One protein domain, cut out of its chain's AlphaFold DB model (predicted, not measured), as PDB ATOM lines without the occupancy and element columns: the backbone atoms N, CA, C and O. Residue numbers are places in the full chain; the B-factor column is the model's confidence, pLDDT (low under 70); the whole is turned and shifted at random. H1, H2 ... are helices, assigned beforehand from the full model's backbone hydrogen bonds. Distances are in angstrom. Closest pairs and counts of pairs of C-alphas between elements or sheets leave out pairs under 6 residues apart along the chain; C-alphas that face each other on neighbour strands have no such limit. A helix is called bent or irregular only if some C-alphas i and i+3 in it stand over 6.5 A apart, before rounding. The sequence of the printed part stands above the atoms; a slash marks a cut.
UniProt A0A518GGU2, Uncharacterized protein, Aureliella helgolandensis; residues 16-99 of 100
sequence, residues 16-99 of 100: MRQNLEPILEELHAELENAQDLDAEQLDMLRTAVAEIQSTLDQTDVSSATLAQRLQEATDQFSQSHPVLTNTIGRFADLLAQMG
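This is residues 16 to 99 of the 100 residues of an uncharacterized protein of Aureliella helgolandensis (UniProt A0A518GGU2). Four helices stand side by side in an up-and-down bundle, each running against the one before it, with H1, H2, H3 and H4 at the corners of a four-sided ring. H1 and H3 stand at one pair of opposite corners, H2 and H4 at the other, and tight links fold the chain back at the ends of the bundle. The printed part has 84 residues with four named helices, H1 to H4 in order along the chain, and no named strand; the class is all helix. The whole is compact, with a radius of gyration of the C-alphas of 12.1 A, and its outline is elongated, with spans of 35 by 21 by 20 A.

The longest helix, H2, residues 39 to 57, touches H3, residues 63 to 77, with residues 45 to 52 of H2 alone. Their closest C-alphas, those of Ile 52 and Leu 66, are 6.3 A apart, and the two helices run opposite ways at a shallow tilt of 13 degrees. H2 also touches H1, residues 16 to 33, where the closest C-alphas, those of Leu 31 and Leu 42, are 6.8 A apart; these helices run opposite ways at a shallow tilt of 11 degrees. H4, residues 82 to 97, touches H3 with 17 pairs of C-alphas within 8 A, the closest being those of Thr 74 and Thr 85 at 5.6 A; they run opposite ways at a shallow tilt of 14 degrees. H4 touches H1 with 13 such pairs, the closest being those of Leu 27 and Thr 87 at 6.2 A, and they run opposite ways at a shallow tilt of 9 degrees. H1 and H3 are apart, and so are H2 and H4. H1 and H2, H2 and H3, and H3 and H4 are helical hairpins. In H2 and H4 every O i to N i+4 pair is within hydrogen-bond range; in H1 12 of 14 are, and in H3 10 of 11.

H2 is 26.8 A long from C-alpha 39 at (154.290, 135.476, 142.573) to C-alpha 57. H1 is 26.3 A long and begins with C-alpha 16 at (163.954, 142.951, 114.886); it is only just irregular, with C-alphas 19 and 22 6.52 A apart. H3 is 20.9 A long. H4 is 22.3 A long and ends with C-alpha 97 at (155.187, 148.518, 113.144).

The two C-alphas farthest apart, those of Gln 35 and Asp 60, are 36.2 A from each other, while those of Met 16 and Gly 99 are 11.2 A apart. The printed part has no cut, and the links H1 to H2, H2 to H3 and H3 to H4 are tight. The mean pLDDT of the printed part is 71.1, and 29 residues are under 70, among them residues 34 to 38, 55 to 67 and 97 to 99.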
ATOM      1  N   MET A  16     165.152 143.069 114.060       72.25
ATOM      2  CA  MET A  16     163.954 142.951 114.886       72.25
ATOM      3  C   MET A  16     164.293 142.555 116.329       72.25
ATOM      4  O   MET A  16     163.834 143.212 117.260       72.25
ATOM      5  N   ARG A  17     165.166 141.560 116.527       72.56
ATOM      6  CA  ARG A  17     165.636 141.164 117.866       72.56
ATOM      7  C   ARG A  17     166.300 142.316 118.609       72.56
ATOM      8  O   ARG A  17     165.904 142.614 119.724       72.56
ATOM      9  N   GLN A  18     167.208 143.031 117.950       78.69
ATOM     10  CA  GLN A  18     167.944 144.144 118.559       78.69
ATOM     11  C   GLN A  18     167.046 145.315 118.991       78.69
ATOM     12  O   GLN A  18     167.425 146.072 119.879       78.69
ATOM     13  N   ASN A  19     165.865 145.472 118.385       76.69
ATOM     14  CA  ASN A  19     164.885 146.478 118.803       76.69
ATOM     15  C   ASN A  19     163.956 145.977 119.923       76.69
ATOM     16  O   ASN A  19     163.483 146.783 120.718       76.69
ATOM     17  N   LEU A  20     163.694 144.667 119.995       74.44
ATOM     18  CA  LEU A  20     162.808 144.060 120.996       74.44
ATOM     19  C   LEU A  20     163.530 143.702 122.305       74.44
ATOM     20  O   LEU A  20     162.947 143.858 123.373       74.44
ATOM     21  N   GLU A  21     164.793 143.271 122.233       79.06
ATOM     22  CA  GLU A  21     165.657 142.961 123.385       79.06
ATOM     23  C   GLU A  21     165.643 144.046 124.478       79.06
ATOM     24  O   GLU A  21     165.297 143.711 125.610       79.06
ATOM     25  N   PRO A  22     165.902 145.338 124.189       80.75
ATOM     26  CA  PRO A  22     165.955 146.359 125.238       80.75
ATOM     27  C   PRO A  22     164.613 146.573 125.951       80.75
ATOM     28  O   PRO A  22     164.585 146.955 127.116       80.75
ATOM     29  N   ILE A  23     163.490 146.318 125.276       78.75
ATOM     30  CA  ILE A  23     162.152 146.499 125.857       78.75
ATOM     31  C   ILE A  23     161.756 145.280 126.679       78.75
ATOM     32  O   ILE A  23     161.077 145.421 127.691       78.75
ATOM     33  N   LEU A  24     162.215 144.089 126.288       75.56
ATOM     34  CA  LEU A  24     162.102 142.899 127.126       75.56
ATOM     35  C   LEU A  24     162.931 143.034 128.398       75.56
ATOM     36  O   LEU A  24     162.454 142.646 129.460       75.56
ATOM     37  N   GLU A  25     164.137 143.596 128.308       79.94
ATOM     38  CA  GLU A  25     164.955 143.896 129.486       79.94
ATOM     39  C   GLU A  25     164.290 144.947 130.381       79.94
ATOM     40  O   GLU A  25     164.221 144.748 131.593       79.94
ATOM     41  N   GLU A  26     163.733 146.018 129.803       81.19
ATOM     42  CA  GLU A  26     162.967 147.022 130.555       81.19
ATOM     43  C   GLU A  26     161.759 146.379 131.250       81.19
ATOM     44  O   GLU A  26     161.575 146.561 132.450       81.19
ATOM     45  N   LEU A  27     160.996 145.538 130.545       75.50
ATOM     46  CA  LEU A  27     159.863 144.805 131.111       75.50
ATOM     47  C   LEU A  27     160.291 143.860 132.245       75.50
ATOM     48  O   LEU A  27     159.589 143.757 133.247       75.50
ATOM     49  N   HIS A  28     161.437 143.186 132.112       73.38
ATOM     50  CA  HIS A  28     161.979 142.315 133.158       73.38
ATOM     51  C   HIS A  28     162.401 143.111 134.395       73.38
ATOM     52  O   HIS A  28     162.086 142.725 135.517       73.38
ATOM     53  N   ALA A  29     163.057 144.253 134.196       79.50
ATOM     54  CA  ALA A  29     163.448 145.132 135.288       79.50
ATOM     55  C   ALA A  29     162.222 145.716 136.005       79.50
ATOM     56  O   ALA A  29     162.197 145.785 137.234       79.50
ATOM     57  N   GLU A  30     161.187 146.105 135.261       76.00
ATOM     58  CA  GLU A  30     159.930 146.611 135.821       76.00
ATOM     59  C   GLU A  30     159.186 145.530 136.611       76.00
ATOM     60  O   GLU A  30     158.651 145.813 137.681       76.00
ATOM     61  N   LEU A  31     159.215 144.283 136.132       70.75
ATOM     62  CA  LEU A  31     158.705 143.114 136.846       70.75
ATOM     63  C   LEU A  31     159.435 142.871 138.172       70.75
ATOM     64  O   LEU A  31     158.789 142.644 139.190       70.75
ATOM     65  N   GLU A  32     160.768 142.917 138.175       71.75
ATOM     66  CA  GLU A  32     161.569 142.718 139.390       71.75
ATOM     67  C   GLU A  32     161.402 143.864 140.401       71.75
ATOM     68  O   GLU A  32     161.543 143.656 141.607       71.75
ATOM     69  N   ASN A  33     161.088 145.072 139.925       72.75
ATOM     70  CA  ASN A  33     160.849 146.241 140.772       72.75
ATOM     71  C   ASN A  33     159.389 146.397 141.212       72.75
ATOM     72  O   ASN A  33     159.117 147.175 142.129       72.75
ATOM     73  N   ALA A  34     158.451 145.685 140.593       69.75
ATOM     74  CA  ALA A  34     157.047 145.723 140.961       69.75
ATOM     75  C   ALA A  34     156.825 144.929 142.258       69.75
ATOM     76  O   ALA A  34     156.553 143.733 142.270       69.75
ATOM     77  N   GLN A  35     156.945 145.648 143.374       62.41
ATOM     78  CA  GLN A  35     156.829 145.136 144.746       62.41
ATOM     79  C   GLN A  35     155.421 144.608 145.082       62.41
ATOM     80  O   GLN A  35     155.257 143.901 146.073       62.41
ATOM     81  N   ASP A  36     154.431 144.942 144.249       65.94
ATOM     82  CA  ASP A  36     153.016 144.576 144.377       65.94
ATOM     83  C   ASP A  36     152.585 143.439 143.425       65.94
ATOM     84  O   ASP A  36     151.398 143.134 143.353       65.94
ATOM     85  N   LEU A  37     153.504 142.821 142.671       66.75
ATOM     86  CA  LEU A  37     153.160 141.658 141.846       66.75
ATOM     87  C   LEU A  37     153.097 140.389 142.696       66.75
ATOM     88  O   LEU A  37     154.085 139.982 143.313       66.75
ATOM     89  N   ASP A  38     151.952 139.710 142.652       68.88
ATOM     90  CA  ASP A  38     151.834 138.362 143.192       68.88
ATOM     91  C   ASP A  38     152.770 137.402 142.438       68.88
ATOM     92  O   ASP A  38     152.970 137.500 141.225       68.88
ATOM     93  N   ALA A  39     153.333 136.424 143.151       71.19
ATOM     94  CA  ALA A  39     154.290 135.476 142.573       71.19
ATOM     95  C   ALA A  39     153.728 134.732 141.343       71.19
ATOM     96  O   ALA A  39     154.472 134.434 140.413       71.19
ATOM     97  N   GLU A  40     152.416 134.475 141.323       72.06
ATOM     98  CA  GLU A  40     151.709 133.855 140.195       72.06
ATOM     99  C   GLU A  40     151.657 134.779 138.968       72.06
ATOM    100  O   GLU A  40     151.925 134.354 137.847       72.06
ATOM    101  N   GLN A  41     151.390 136.067 139.180       70.69
ATOM    102  CA  GLN A  41     151.361 137.079 138.125       70.69
ATOM    103  C   GLN A  41     152.744 137.291 137.503       70.69
ATOM    104  O   GLN A  41     152.885 137.397 136.282       70.69
ATOM    105  N   LEU A  42     153.769 137.309 138.354       73.56
ATOM    106  CA  LEU A  42     155.159 137.462 137.952       73.56
ATOM    107  C   LEU A  42     155.657 136.233 137.170       73.56
ATOM    108  O   LEU A  42     156.345 136.386 136.161       73.56
ATOM    109  N   ASP A  43     155.270 135.021 137.579       76.50
ATOM    110  CA  ASP A  43     155.569 133.782 136.849       76.50
ATOM    111  C   ASP A  43     154.874 133.732 135.480       76.50
ATOM    112  O   ASP A  43     155.499 133.402 134.467       76.50
ATOM    113  N   MET A  44     153.611 134.162 135.418       71.94
ATOM    114  CA  MET A  44     152.841 134.203 134.178       71.94
ATOM    115  C   MET A  44     153.454 135.182 133.165       71.94
ATOM    116  O   MET A  44     153.603 134.839 131.989       71.94
ATOM    117  N   LEU A  45     153.888 136.371 133.610       70.62
ATOM    118  CA  LEU A  45     154.536 137.337 132.717       70.62
ATOM    119  C   LEU A  45     155.946 136.893 132.311       70.62
ATOM    120  O   LEU A  45     156.312 137.030 131.143       70.62
ATOM    121  N   ARG A  46     156.729 136.301 133.224       74.06
ATOM    122  CA  ARG A  46     158.040 135.722 132.876       74.06
ATOM    123  C   ARG A  46     157.906 134.606 131.850       74.06
ATOM    124  O   ARG A  46     158.708 134.557 130.919       74.06
ATOM    125  N   THR A  47     156.898 133.753 131.994       78.06
ATOM    126  CA  THR A  47     156.605 132.687 131.033       78.06
ATOM    127  C   THR A  47     156.229 133.275 129.679       78.06
ATOM    128  O   THR A  47     156.836 132.898 128.682       78.06
ATOM    129  N   ALA A  48     155.329 134.264 129.630       72.88
ATOM    130  CA  ALA A  48     154.967 134.933 128.381       72.88
ATOM    131  C   ALA A  48     156.191 135.562 127.690       72.88
ATOM    132  O   ALA A  48     156.405 135.367 126.497       72.88
ATOM    133  N   VAL A  49     157.045 136.256 128.446       73.56
ATOM    134  CA  VAL A  49     158.282 136.869 127.939       73.56
ATOM    135  C   VAL A  49     159.278 135.826 127.425       73.56
ATOM    136  O   VAL A  49     159.872 136.010 126.361       73.56
ATOM    137  N   ALA A  50     159.467 134.729 128.155       73.31
ATOM    138  CA  ALA A  50     160.352 133.644 127.747       73.31
ATOM    139  C   ALA A  50     159.825 132.922 126.498       73.31
ATOM    140  O   ALA A  50     160.603 132.607 125.595       73.31
ATOM    141  N   GLU A  51     158.509 132.718 126.408       73.12
ATOM    142  CA  GLU A  51     157.864 132.181 125.215       73.12
ATOM    143  C   GLU A  51     158.085 133.107 124.020       73.12
ATOM    144  O   GLU A  51     158.496 132.618 122.975       73.12
ATOM    145  N   ILE A  52     157.924 134.429 124.155       70.00
ATOM    146  CA  ILE A  52     158.206 135.390 123.071       70.00
ATOM    147  C   ILE A  52     159.656 135.318 122.618       70.00
ATOM    148  O   ILE A  52     159.905 135.281 121.419       70.00
ATOM    149  N   GLN A  53     160.616 135.275 123.544       69.06
ATOM    150  CA  GLN A  53     162.034 135.167 123.192       69.06
ATOM    151  C   GLN A  53     162.339 133.864 122.457       69.06
ATOM    152  O   GLN A  53     163.013 133.879 121.429       69.06
ATOM    153  N   SER A  54     161.809 132.743 122.951       70.00
ATOM    154  CA  SER A  54     161.974 131.440 122.303       70.00
ATOM    155  C   SER A  54     161.288 131.397 120.938       70.00
ATOM    156  O   SER A  54     161.804 130.809 119.993       70.00
ATOM    157  N   THR A  55     160.154 132.077 120.816       67.19
ATOM    158  CA  THR A  55     159.360 132.157 119.595       67.19
ATOM    159  C   THR A  55     159.992 133.081 118.558       67.19
ATOM    160  O   THR A  55     159.989 132.752 117.385       67.19
ATOM    161  N   LEU A  56     160.608 134.191 118.971       64.38
ATOM    162  CA  LEU A  56     161.434 135.043 118.107       64.38
ATOM    163  C   LEU A  56     162.667 134.298 117.569       64.38
ATOM    164  O   LEU A  56     163.202 134.664 116.522       64.38
ATOM    165  N   ASP A  57     163.129 133.268 118.282       63.81
ATOM    166  CA  ASP A  57     164.194 132.365 117.832       63.81
ATOM    167  C   ASP A  57     163.683 131.347 116.792       63.81
ATOM    168  O   ASP A  57     164.434 130.915 115.915       63.81
ATOM    169  N   GLN A  58     162.388 131.010 116.831       63.00
ATOM    170  CA  GLN A  58     161.737 130.109 115.882       63.00
ATOM    171  C   GLN A  58     161.138 130.887 114.703       63.00
ATOM    172  O   GLN A  58     160.157 131.607 114.823       63.00
ATOM    173  N   THR A  59     161.704 130.695 113.514       54.41
ATOM    174  CA  THR A  59     161.374 131.447 112.284       54.41
ATOM    175  C   THR A  59     159.916 131.307 111.805       54.41
ATOM    176  O   THR A  59     159.517 132.006 110.880       54.41
ATOM    177  N   ASP A  60     159.118 130.425 112.410       55.16
ATOM    178  CA  ASP A  60     157.820 129.988 111.879       55.16
ATOM    179  C   ASP A  60     156.600 130.537 112.635       55.16
ATOM    180  O   ASP A  60     155.461 130.333 112.218       55.16
ATOM    181  N   VAL A  61     156.792 131.247 113.750       55.28
ATOM    182  CA  VAL A  61     155.648 131.712 114.537       55.28
ATOM    183  C   VAL A  61     155.266 133.133 114.163       55.28
ATOM    184  O   VAL A  61     156.061 134.070 114.241       55.28
ATOM    185  N   SER A  62     153.993 133.292 113.801       59.62
ATOM    186  CA  SER A  62     153.373 134.591 113.588       59.62
ATOM    187  C   SER A  62     153.347 135.349 114.914       59.62
ATOM    188  O   SER A  62     152.506 135.108 115.773       59.62
ATOM    189  N   SER A  63     154.319 136.228 115.098       59.84
ATOM    190  CA  SER A  63     154.189 137.570 115.677       59.84
ATOM    191  C   SER A  63     152.797 138.071 116.085       59.84
ATOM    192  O   SER A  63     152.670 138.559 117.201       59.84
ATOM    193  N   ALA A  64     151.753 137.910 115.268       62.62
ATOM    194  CA  ALA A  64     150.382 138.260 115.635       62.62
ATOM    195  C   ALA A  64     149.904 137.466 116.863       62.62
ATOM    196  O   ALA A  64     149.269 138.005 117.764       62.62
ATOM    197  N   THR A  65     150.277 136.189 116.939       68.31
ATOM    198  CA  THR A  65     150.030 135.305 118.087       68.31
ATOM    199  C   THR A  65     150.773 135.792 119.331       68.31
ATOM    200  O   THR A  65     150.230 135.745 120.433       68.31
ATOM    201  N   LEU A  66     152.007 136.277 119.164       67.00
ATOM    202  CA  LEU A  66     152.807 136.828 120.259       67.00
ATOM    203  C   LEU A  66     152.235 138.149 120.763       67.00
ATOM    204  O   LEU A  66     152.067 138.315 121.967       67.00
ATOM    205  N   ALA A  67     151.885 139.052 119.848       69.25
ATOM    206  CA  ALA A  67     151.238 140.316 120.160       69.25
ATOM    207  C   ALA A  67     149.913 140.082 120.895       69.25
ATOM    208  O   ALA A  67     149.664 140.722 121.911       69.25
ATOM    209  N   GLN A  68     149.108 139.110 120.452       70.75
ATOM    210  CA  GLN A  68     147.845 138.770 121.103       70.75
ATOM    211  C   GLN A  68     148.050 138.250 122.532       70.75
ATOM    212  O   GLN A  68     147.406 138.748 123.451       70.75
ATOM    213  N   ARG A  69     148.986 137.314 122.750       70.94
ATOM    214  CA  ARG A  69     149.288 136.818 124.106       70.94
ATOM    215  C   ARG A  69     149.781 137.926 125.026       70.94
ATOM    216  O   ARG A  69     149.441 137.950 126.207       70.94
ATOM    217  N   LEU A  70     150.564 138.857 124.486       69.50
ATOM    218  CA  LEU A  70     151.034 140.004 125.247       69.50
ATOM    219  C   LEU A  70     149.914 140.976 125.592       69.50
ATOM    220  O   LEU A  70     149.870 141.481 126.712       69.50
ATOM    221  N   GLN A  71     148.996 141.205 124.657       70.88
ATOM    222  CA  GLN A  71     147.801 142.009 124.869       70.88
ATOM    223  C   GLN A  71     146.935 141.407 125.985       70.88
ATOM    224  O   GLN A  71     146.567 142.119 126.913       70.88
ATOM    225  N   GLU A  72     146.695 140.092 125.957       72.69
ATOM    226  CA  GLU A  72     145.914 139.380 126.981       72.69
ATOM    227  C   GLU A  72     146.562 139.460 128.368       72.69
ATOM    228  O   GLU A  72     145.878 139.699 129.365       72.69
ATOM    229  N   ALA A  73     147.889 139.311 128.444       67.50
ATOM    230  CA  ALA A  73     148.619 139.530 129.687       67.50
ATOM    231  C   ALA A  73     148.459 140.986 130.160       67.50
ATOM    232  O   ALA A  73     148.134 141.229 131.317       67.50
ATOM    233  N   THR A  74     148.598 141.956 129.254       69.81
ATOM    234  CA  THR A  74     148.470 143.393 129.554       69.81
ATOM    235  C   THR A  74     147.107 143.764 130.112       69.81
ATOM    236  O   THR A  74     147.042 144.517 131.077       69.81
ATOM    237  N   ASP A  75     146.022 143.242 129.541       71.94
ATOM    238  CA  ASP A  75     144.666 143.515 130.024       71.94
ATOM    239  C   ASP A  75     144.488 143.091 131.490       71.94
ATOM    240  O   ASP A  75     143.830 143.792 132.260       71.94
ATOM    241  N   GLN A  76     145.155 142.012 131.918       68.06
ATOM    242  CA  GLN A  76     145.151 141.593 133.322       68.06
ATOM    243  C   GLN A  76     145.971 142.511 134.240       68.06
ATOM    244  O   GLN A  76     145.648 142.640 135.421       68.06
ATOM    245  N   PHE A  77     146.994 143.189 133.716       68.50
ATOM    246  CA  PHE A  77     147.855 144.097 134.487       68.50
ATOM    247  C   PHE A  77     147.445 145.571 134.394       68.50
ATOM    248  O   PHE A  77     147.851 146.360 135.243       68.50
ATOM    249  N   SER A  78     146.592 145.939 133.436       68.69
ATOM    250  CA  SER A  78     146.132 147.313 133.174       68.69
ATOM    251  C   SER A  78     145.499 147.991 134.389       68.69
ATOM    252  O   SER A  78     145.675 149.189 134.611       68.69
ATOM    253  N   GLN A  79     144.805 147.218 135.228       70.19
ATOM    254  CA  GLN A  79     144.149 147.727 136.434       70.19
ATOM    255  C   GLN A  79     145.120 147.950 137.606       70.19
ATOM    256  O   GLN A  79     144.919 148.883 138.383       70.19
ATOM    257  N   SER A  80     146.155 147.116 137.732       67.62
ATOM    258  CA  SER A  80     147.026 147.077 138.918       67.62
ATOM    259  C   SER A  80     148.394 147.726 138.690       67.62
ATOM    260  O   SER A  80     148.965 148.307 139.608       67.62
ATOM    261  N   HIS A  81     148.917 147.679 137.462       71.88
ATOM    262  CA  HIS A  81     150.282 148.091 137.130       71.88
ATOM    263  C   HIS A  81     150.319 148.900 135.817       71.88
ATOM    264  O   HIS A  81     150.667 148.380 134.748       71.88
ATOM    265  N   PRO A  82     149.996 150.208 135.873       74.44
ATOM    266  CA  PRO A  82     149.964 151.074 134.692       74.44
ATOM    267  C   PRO A  82     151.338 151.264 134.034       74.44
ATOM    268  O   PRO A  82     151.408 151.529 132.835       74.44
ATOM    269  N   VAL A  83     152.430 151.108 134.790       75.38
ATOM    270  CA  VAL A  83     153.799 151.212 134.257       75.38
ATOM    271  C   VAL A  83     154.115 150.011 133.356       75.38
ATOM    272  O   VAL A  83     154.422 150.194 132.179       75.38
ATOM    273  N   LEU A  84     153.856 148.794 133.851       72.00
ATOM    274  CA  LEU A  84     153.959 147.544 133.087       72.00
ATOM    275  C   LEU A  84     153.144 147.608 131.791       72.00
ATOM    276  O   LEU A  84     153.622 147.264 130.715       72.00
ATOM    277  N   THR A  85     151.919 148.120 131.892       77.38
ATOM    278  CA  THR A  85     150.994 148.280 130.763       77.38
ATOM    279  C   THR A  85     151.562 149.186 129.673       77.38
ATOM    280  O   THR A  85     151.407 148.913 128.484       77.38
ATOM    281  N   ASN A  86     152.268 150.249 130.061       79.62
ATOM    282  CA  ASN A  86     152.909 151.168 129.127       79.62
ATOM    283  C   ASN A  86     154.103 150.514 128.412       79.62
ATOM    284  O   ASN A  86     154.283 150.664 127.203       79.62
ATOM    285  N   THR A  87     154.906 149.749 129.151       77.94
ATOM    286  CA  THR A  87     156.065 149.014 128.623       77.94
ATOM    287  C   THR A  87     155.633 147.901 127.666       77.94
ATOM    288  O   THR A  87     156.178 147.789 126.568       77.94
ATOM    289  N   ILE A  88     154.573 147.159 127.999       75.56
ATOM    290  CA  ILE A  88     154.011 146.146 127.099       75.56
ATOM    291  C   ILE A  88     153.356 146.783 125.863       75.56
ATOM    292  O   ILE A  88     153.539 146.293 124.748       75.56
ATOM    293  N   GLY A  89     152.650 147.907 126.021       77.81
ATOM    294  CA  GLY A  89     152.074 148.648 124.896       77.81
ATOM    295  C   GLY A  89     153.129 149.093 123.877       77.81
ATOM    296  O   GLY A  89     152.936 148.915 122.677       77.81
ATOM    297  N   ARG A  90     154.286 149.585 124.344       78.94
ATOM    298  CA  ARG A  90     155.431 149.922 123.476       78.94
ATOM    299  C   ARG A  90     155.981 148.704 122.733       78.94
ATOM    300  O   ARG A  90     156.360 148.820 121.570       78.94
ATOM    301  N   PHE A  91     155.994 147.538 123.374       76.06
ATOM    302  CA  PHE A  91     156.398 146.290 122.729       76.06
ATOM    303  C   PHE A  91     155.416 145.866 121.627       76.06
ATOM    304  O   PHE A  91     155.837 145.527 120.522       76.06
ATOM    305  N   ALA A  92     154.109 145.938 121.899       74.31
ATOM    306  CA  ALA A  92     153.061 145.628 120.927       74.31
ATOM    307  C   ALA A  92     153.083 146.578 119.717       74.31
ATOM    308  O   ALA A  92     152.936 146.125 118.581       74.31
ATOM    309  N   ASP A  93     153.329 147.870 119.940       77.44
ATOM    310  CA  ASP A  93     153.427 148.874 118.872       77.44
ATOM    311  C   ASP A  93     154.599 148.581 117.924       77.44
ATOM    312  O   ASP A  93     154.457 148.654 116.705       77.44
ATOM    313  N   LEU A  94     155.738 148.131 118.461       75.19
ATOM    314  CA  LEU A  94     156.886 147.727 117.647       75.19
ATOM    315  C   LEU A  94     156.627 146.456 116.850       75.19
ATOM    316  O   LEU A  94     157.005 146.393 115.680       75.19
ATOM    317  N   LEU A  95     155.974 145.457 117.449       71.88
ATOM    318  CA  LEU A  95     155.537 144.266 116.717       71.88
ATOM    319  C   LEU A  95     154.627 144.664 115.543       71.88
ATOM    320  O   LEU A  95     154.903 144.294 114.401       71.88
ATOM    321  N   ALA A  96     153.635 145.521 115.796       71.69
ATOM    322  CA  ALA A  96     152.723 146.024 114.773       71.69
ATOM    323  C   ALA A  96     153.438 146.851 113.688       71.69
ATOM    324  O   ALA A  96     153.167 146.684 112.497       71.69
ATOM    325  N   GLN A  97     154.391 147.707 114.069       69.31
ATOM    326  CA  GLN A  97     155.187 148.518 113.144       69.31
ATOM    327  C   GLN A  97     156.049 147.659 112.210       69.31
ATOM    328  O   GLN A  97     156.347 148.065 111.083       69.31
ATOM    329  N   MET A  98     156.425 146.460 112.650       65.19
ATOM    330  CA  MET A  98     157.166 145.498 111.839       65.19
ATOM    331  C   MET A  98     156.272 144.712 110.864       65.19
ATOM    332  O   MET A  98     156.803 144.046 109.972       65.19
ATOM    333  N   GLY A  99     154.947 144.886 110.938       53.69
ATOM    334  CA  GLY A  99     153.980 144.378 109.960       53.69
ATOM    335  C   GLY A  99     153.653 142.902 110.138       53.69
ATOM    336  O   GLY A  99     153.474 142.187 109.149       53.69
TER     337      GLY A  99